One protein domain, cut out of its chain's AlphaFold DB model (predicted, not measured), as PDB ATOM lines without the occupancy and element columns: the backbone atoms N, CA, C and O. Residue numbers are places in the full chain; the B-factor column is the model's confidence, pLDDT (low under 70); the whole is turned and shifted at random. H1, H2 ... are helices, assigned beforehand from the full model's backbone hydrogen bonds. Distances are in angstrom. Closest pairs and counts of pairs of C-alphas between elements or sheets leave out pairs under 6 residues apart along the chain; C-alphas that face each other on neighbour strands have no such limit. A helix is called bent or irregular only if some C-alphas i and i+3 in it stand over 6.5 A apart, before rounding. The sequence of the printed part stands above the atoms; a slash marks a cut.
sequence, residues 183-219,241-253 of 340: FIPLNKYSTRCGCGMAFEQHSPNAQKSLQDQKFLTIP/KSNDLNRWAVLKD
ATOM      1  N   PHE A 183      14.170 -25.747  48.411       91.00
ATOM      2  CA  PHE A 183      13.820 -25.972  47.010       91.00
ATOM      3  C   PHE A 183      12.508 -26.764  46.927       91.00
ATOM      4  O   PHE A 183      12.390 -27.828  47.532       91.00
ATOM      5  N   ILE A 184      11.536 -26.260  46.166       90.31
ATOM      6  CA  ILE A 184      10.255 -26.931  45.903       90.31
ATOM      7  C   ILE A 184      10.041 -26.927  44.392       90.31
ATOM      8  O   ILE A 184       9.828 -25.846  43.836       90.31
ATOM      9  N   PRO A 185      10.125 -28.079  43.710       87.50
ATOM     10  CA  PRO A 185      10.040 -28.117  42.259       87.50
ATOM     11  C   PRO A 185       8.619 -27.806  41.769       87.50
ATOM     12  O   PRO A 185       7.636 -28.200  42.391       87.50
ATOM     13  N   LEU A 186       8.503 -27.144  40.613       81.62
ATOM     14  CA  LEU A 186       7.204 -26.820  39.988       81.62
ATOM     15  C   LEU A 186       6.365 -28.060  39.615       81.62
ATOM     16  O   LEU A 186       5.143 -27.982  39.529       81.62
ATOM     17  N   ASN A 187       7.020 -29.193  39.358       79.31
ATOM     18  CA  ASN A 187       6.414 -30.503  39.124       79.31
ATOM     19  C   ASN A 187       7.420 -31.601  39.526       79.31
ATOM     20  O   ASN A 187       8.572 -31.291  39.816       79.31
ATOM     21  N   LYS A 188       7.024 -32.883  39.502       70.44
ATOM     22  CA  LYS A 188       7.856 -34.019  39.968       70.44
ATOM     23  C   LYS A 188       9.270 -34.111  39.361       70.44
ATOM     24  O   LYS A 188      10.132 -34.725  39.979       70.44
ATOM     25  N   TYR A 189       9.512 -33.508  38.194       70.00
ATOM     26  CA  TYR A 189      10.785 -33.568  37.464       70.00
ATOM     27  C   TYR A 189      11.380 -32.182  37.168       70.00
ATOM     28  O   TYR A 189      12.310 -32.061  36.371       70.00
ATOM     29  N   SER A 190      10.847 -31.113  37.768       81.00
ATOM     30  CA  SER A 190      11.298 -29.760  37.448       81.00
ATOM     31  C   SER A 190      12.640 -29.446  38.103       81.00
ATOM     32  O   SER A 190      12.762 -29.431  39.325       81.00
ATOM     33  N   THR A 191      13.630 -29.084  37.286       87.00
ATOM     34  CA  THR A 191      14.910 -28.508  37.737       87.00
ATOM     35  C   THR A 191      14.765 -27.078  38.271       87.00
ATOM     36  O   THR A 191      15.727 -26.502  38.785       87.00
ATOM     37  N   ARG A 192      13.564 -26.490  38.171       90.81
ATOM     38  CA  ARG A 192      13.231 -25.153  38.662       90.81
ATOM     39  C   ARG A 192      12.347 -25.230  39.900       90.81
ATOM     40  O   ARG A 192      11.351 -25.954  39.943       90.81
ATOM     41  N   CYS A 193      12.701 -24.417  40.886       92.38
ATOM     42  CA  CYS A 193      11.881 -24.174  42.062       92.38
ATOM     43  C   CYS A 193      10.645 -23.337  41.688       92.38
ATOM     44  O   CYS A 193      10.658 -22.630  40.679       92.38
ATOM     45  N   GLY A 194       9.612 -23.322  42.533       90.81
ATOM     46  CA  GLY A 194       8.454 -22.428  42.392       90.81
ATOM     47  C   GLY A 194       8.790 -20.928  42.350       90.81
ATOM     48  O   GLY A 194       7.987 -20.140  41.862       90.81
ATOM     49  N   CYS A 195       9.997 -20.530  42.769       91.62
ATOM     50  CA  CYS A 195      10.531 -19.175  42.588       91.62
ATOM     51  C   CYS A 195      11.121 -18.894  41.185       91.62
ATOM     52  O   CYS A 195      11.633 -17.802  40.946       91.62
ATOM     53  N   GLY A 196      11.123 -19.876  40.276       91.00
ATOM     54  CA  GLY A 196      11.675 -19.801  38.915       91.00
ATOM     55  C   GLY A 196      13.175 -20.113  38.787       91.00
ATOM     56  O   GLY A 196      13.633 -20.476  37.698       91.00
ATOM     57  N   MET A 197      13.935 -20.023  39.884       91.19
ATOM     58  CA  MET A 197      15.381 -20.289  39.921       91.19
ATOM     59  C   MET A 197      15.694 -21.788  39.811       91.19
ATOM     60  O   MET A 197      14.936 -22.630  40.309       91.19
ATOM     61  N   ALA A 198      16.829 -22.124  39.198       92.12
ATOM     62  CA  ALA A 198      17.318 -23.501  39.115       92.12
ATOM     63  C   ALA A 198      17.858 -23.998  40.471       92.12
ATOM     64  O   ALA A 198      18.203 -23.193  41.345       92.12
ATOM     65  N   PHE A 199      17.941 -25.317  40.658       89.69
ATOM     66  CA  PHE A 199      18.424 -25.931  41.903       89.69
ATOM     67  C   PHE A 199      19.824 -25.441  42.307       89.69
ATOM     68  O   PHE A 199      20.060 -25.117  43.470       89.69
ATOM     69  N   GLU A 200      20.732 -25.292  41.346       91.00
ATOM     70  CA  GLU A 200      22.134 -24.890  41.536       91.00
ATOM     71  C   GLU A 200      22.276 -23.424  41.971       91.00
ATOM     72  O   GLU A 200      23.318 -23.015  42.476       91.00
ATOM     73  N   GLN A 201      21.226 -22.620  41.777       91.62
ATOM     74  CA  GLN A 201      21.197 -21.191  42.097       91.62
ATOM     75  C   GLN A 201      20.625 -20.902  43.495       91.62
ATOM     76  O   GLN A 201      20.468 -19.740  43.873       91.62
ATOM     77  N   HIS A 202      20.262 -21.941  44.250       92.56
ATOM     78  CA  HIS A 202      19.771 -21.822  45.620       92.56
ATOM     79  C   HIS A 202      20.923 -21.816  46.632       92.56
ATOM     80  O   HIS A 202      21.993 -22.366  46.390       92.56
ATOM     81  N   SER A 203      20.680 -21.241  47.815       90.81
ATOM     82  CA  SER A 203      21.580 -21.399  48.963       90.81
ATOM     83  C   SER A 203      21.777 -22.892  49.297       90.81
ATOM     84  O   SER A 203      20.787 -23.632  49.267       90.81
ATOM     85  N   PRO A 204      22.979 -23.334  49.725       89.50
ATOM     86  CA  PRO A 204      23.229 -24.720  50.137       89.50
ATOM     87  C   PRO A 204      22.245 -25.261  51.180       89.50
ATOM     88  O   PRO A 204      21.943 -26.452  51.199       89.50
ATOM     89  N   ASN A 205      21.695 -24.394  52.034       87.25
ATOM     90  CA  ASN A 205      20.685 -24.789  53.017       87.25
ATOM     91  C   ASN A 205      19.336 -25.128  52.366       87.25
ATOM     92  O   ASN A 205      18.687 -26.086  52.772       87.25
ATOM     93  N   ALA A 206      18.943 -24.398  51.320       88.88
ATOM     94  CA  ALA A 206      17.704 -24.654  50.591       88.88
ATOM     95  C   ALA A 206      17.806 -25.863  49.651       88.88
ATOM     96  O   ALA A 206      16.807 -26.547  49.420       88.88
ATOM     97  N   GLN A 207      19.011 -26.152  49.151       87.69
ATOM     98  CA  GLN A 207      19.301 -27.323  48.321       87.69
ATOM     99  C   GLN A 207      19.144 -28.651  49.084       87.69
ATOM    100  O   GLN A 207      18.625 -29.621  48.532       87.69
ATOM    101  N   LYS A 208      19.534 -28.697  50.367       75.38
ATOM    102  CA  LYS A 208      19.457 -29.912  51.206       75.38
ATOM    103  C   LYS A 208      18.042 -30.491  51.318       75.38
ATOM    104  O   LYS A 208      17.894 -31.706  51.316       75.38
ATOM    105  N   SER A 209      17.011 -29.641  51.310       63.38
ATOM    106  CA  SER A 209      15.606 -30.042  51.501       63.38
ATOM    107  C   SER A 209      15.062 -31.049  50.471       63.38
ATOM    108  O   SER A 209      13.993 -31.611  50.705       63.38
ATOM    109  N   LEU A 210      15.746 -31.286  49.343       60.91
ATOM    110  CA  LEU A 210      15.377 -32.351  48.399       60.91
ATOM    111  C   LEU A 210      15.787 -33.756  48.860       60.91
ATOM    112  O   LEU A 210      15.204 -34.732  48.392       60.91
ATOM    113  N   GLN A 211      16.793 -33.883  49.729       53.66
ATOM    114  CA  GLN A 211      17.306 -35.190  50.152       53.66
ATOM    115  C   GLN A 211      16.310 -35.882  51.091       53.66
ATOM    116  O   GLN A 211      15.942 -37.028  50.844       53.66
ATOM    117  N   ASP A 212      15.756 -35.145  52.056       50.81
ATOM    118  CA  ASP A 212      14.758 -35.663  53.003       50.81
ATOM    119  C   ASP A 212      13.432 -36.044  52.314       50.81
ATOM    120  O   ASP A 212      12.748 -36.980  52.721       50.81
ATOM    121  N   GLN A 213      13.080 -35.364  51.215       53.31
ATOM    122  CA  GLN A 213      11.868 -35.670  50.442       53.31
ATOM    123  C   GLN A 213      11.996 -36.942  49.589       53.31
ATOM    124  O   GLN A 213      10.976 -37.558  49.286       53.31
ATOM    125  N   LYS A 214      13.215 -37.406  49.262       49.69
ATOM    126  CA  LYS A 214      13.397 -38.721  48.613       49.69
ATOM    127  C   LYS A 214      12.993 -39.881  49.527       49.69
ATOM    128  O   LYS A 214      12.580 -40.918  49.017       49.69
ATOM    129  N   PHE A 215      13.063 -39.704  50.847       44.53
ATOM    130  CA  PHE A 215      12.687 -40.735  51.822       44.53
ATOM    131  C   PHE A 215      11.185 -40.735  52.171       44.53
ATOM    132  O   PHE A 215      10.691 -41.687  52.768       44.53
ATOM    133  N   LEU A 216      10.433 -39.703  51.759       46.66
ATOM    134  CA  LEU A 216       8.963 -39.683  51.836       46.66
ATOM    135  C   LEU A 216       8.281 -40.242  50.577       46.66
ATOM    136  O   LEU A 216       7.065 -40.440  50.573       46.66
ATOM    137  N   THR A 217       9.052 -40.594  49.543       40.78
ATOM    138  CA  THR A 217       8.647 -41.660  48.619       40.78
ATOM    139  C   THR A 217       8.679 -42.985  49.377       40.78
ATOM    140  O   THR A 217       9.681 -43.695  49.383       40.78
ATOM    141  N   ILE A 218       7.560 -43.296  50.034       43.19
ATOM    142  CA  ILE A 218       7.242 -44.637  50.527       43.19
ATOM    143  C   ILE A 218       7.539 -45.625  49.383       43.19
ATOM    144  O   ILE A 218       7.009 -45.410  48.286       43.19
ATOM    145  N   PRO A 219       8.351 -46.680  49.589       38.09
ATOM    146  CA  PRO A 219       8.552 -47.698  48.569       38.09
ATOM    147  C   PRO A 219       7.223 -48.414  48.359       38.09
ATOM    148  O   PRO A 219       6.793 -49.136  49.251       38.09
ATOM    149  N   LYS A 241      -3.016 -32.421  52.803       54.69
ATOM    150  CA  LYS A 241      -1.754 -31.992  53.433       54.69
ATOM    151  C   LYS A 241      -0.513 -32.319  52.591       54.69
ATOM    152  O   LYS A 241       0.402 -31.500  52.550       54.69
ATOM    153  N   SER A 242      -0.470 -33.459  51.896       55.50
ATOM    154  CA  SER A 242       0.676 -33.803  51.036       55.50
ATOM    155  C   SER A 242       0.806 -32.896  49.805       55.50
ATOM    156  O   SER A 242       1.919 -32.538  49.424       55.50
ATOM    157  N   ASN A 243      -0.310 -32.451  49.217       60.06
ATOM    158  CA  ASN A 243      -0.288 -31.501  48.101       60.06
ATOM    159  C   ASN A 243       0.120 -30.084  48.544       60.06
ATOM    160  O   ASN A 243       0.871 -29.414  47.832       60.06
ATOM    161  N   ASP A 244      -0.303 -29.643  49.734       63.38
ATOM    162  CA  ASP A 244       0.072 -28.330  50.280       63.38
ATOM    163  C   ASP A 244       1.564 -28.220  50.645       63.38
ATOM    164  O   ASP A 244       2.126 -27.124  50.599       63.38
ATOM    165  N   LEU A 245       2.230 -29.332  50.980       66.44
ATOM    166  CA  LEU A 245       3.676 -29.361  51.254       66.44
ATOM    167  C   LEU A 245       4.535 -29.166  49.995       66.44
ATOM    168  O   LEU A 245       5.635 -28.606  50.097       66.44
ATOM    169  N   ASN A 246       4.011 -29.585  48.837       74.94
ATOM    170  CA  ASN A 246       4.661 -29.515  47.525       74.94
ATOM    171  C   ASN A 246       4.328 -28.236  46.739       74.94
ATOM    172  O   ASN A 246       4.893 -28.014  45.669       74.94
ATOM    173  N   ARG A 247       3.428 -27.382  47.240       86.88
ATOM    174  CA  ARG A 247       3.107 -26.101  46.603       86.88
ATOM    175  C   ARG A 247       3.960 -24.980  47.188       86.88
ATOM    176  O   ARG A 247       3.768 -24.588  48.334       86.88
ATOM    177  N   TRP A 248       4.840 -24.414  46.363       91.00
ATOM    178  CA  TRP A 248       5.640 -23.250  46.746       91.00
ATOM    179  C   TRP A 248       4.767 -22.018  47.022       91.00
ATOM    180  O   TRP A 248       3.894 -21.663  46.222       91.00
ATOM    181  N   ALA A 249       5.034 -21.346  48.138       91.62
ATOM    182  CA  ALA A 249       4.389 -20.112  48.559       91.62
ATOM    183  C   ALA A 249       5.419 -19.146  49.163       91.62
ATOM    184  O   ALA A 249       6.110 -19.484  50.123       91.62
ATOM    185  N   VAL A 250       5.453 -17.905  48.658       92.62
ATOM    186  CA  VAL A 250       6.427 -16.864  49.051       92.62
ATOM    187  C   VAL A 250       6.597 -16.764  50.573       92.62
ATOM    188  O   VAL A 250       7.719 -16.780  51.070       92.62
ATOM    189  N   LEU A 251       5.490 -16.691  51.318       92.44
ATOM    190  CA  LEU A 251       5.497 -16.514  52.774       92.44
ATOM    191  C   LEU A 251       6.062 -17.714  53.546       92.44
ATOM    192  O   LEU A 251       6.683 -17.503  54.584       92.44
ATOM    193  N   LYS A 252       5.850 -18.943  53.055       91.62
ATOM    194  CA  LYS A 252       6.247 -20.192  53.729       91.62
ATOM    195  C   LYS A 252       7.669 -20.620  53.368       91.62
ATOM    196  O   LYS A 252       8.400 -21.116  54.216       91.62
ATOM    197  N   ASP A 253       8.042 -20.420  52.106       92.50
ATOM    198  CA  ASP A 253       9.195 -21.086  51.487       92.50
ATOM    199  C   ASP A 253      10.346 -20.132  51.171       92.50
ATOM    200  O   ASP A 253      11.352 -20.525  50.574       92.50
TER     201      ASP A 253
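Overview. This is residues 183 to 219 and 241 to 253 of the 340 residues of the protein "LSDAT_euk domain-containing protein" of Dictyocaulus viviparus (UniProt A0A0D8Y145). A winding stretch with no named element, residues 183 to 203, lies between two separate parts and toward one side of the gap that parts them: H1, the longest helix, and a piece made of the short helices H2 and H3. The three helices keep clear of one another, and residues 214 to 219, of which 214 belongs to H1, stick out. The printed part has 50 residues with three named helices, H1, H2 and H3 in chain order, and no named strand; the class is all helix, though under half of the residues, 20 of 50, are in named elements. The whole is compact, with a radius of gyration of the C-alphas of 10.7 A, and only just elongated, spanning 30 by 20 by 19 A.

Along the chain. The printed part begins at Phe 183, with its C-alpha at (13.820, -25.972, 47.010). Residues 183 to 203 hold no named element, and their C-alphas lie 2 to 13 A from the mean of all C-alphas at (11.330, -28.320, 46.560). H1 is residues 204 to 214 and measures 17.2 A from its first C-alpha at (23.229, -24.720, 50.137) to its last at (13.397, -38.721, 48.613). After the cut come H2, residues 241 to 245, and H3, residues 250 to 253. The last printed C-alpha, that of Asp 253, is at (9.195, -21.086, 51.487).

Arrangement. H1 touches no helix. H1 and H2 are apart, with no C-alpha of the one within 8 A of the other. H1 and H3 are apart by the same measure. H2 and H3 are apart too, although a tight link of 4 residues joins them. H1 is neither bent nor irregular, but only just: C-alphas 207 and 210 are 6.4 A apart. In H2 every O i to N i+4 pair is within hydrogen-bond range, while H1 has 2 of 7 such pairs within range and 3 of 8 O i to N i+3 pairs; H3 is too short for any O i to N i+4 pair.

Size, cuts and confidence. The two C-alphas farthest apart, those of Pro 219 and Leu 251, are 31.6 A apart, while the first and last printed C-alphas, of Phe 183 and Asp 253, are 8.1 A apart. Residues 220 to 240 are not printed, and C-alphas 219 and 241 are 19.4 A apart across this cut. The link from H1 to H2 runs across the cut. Residues 214 to 219 stand free. The mean pLDDT of the printed part is 76.4; it is under 70 in 16 residues, 209 to 219 and 241 to 245, which include the whole of H2. H3 has a mean pLDDT of 92.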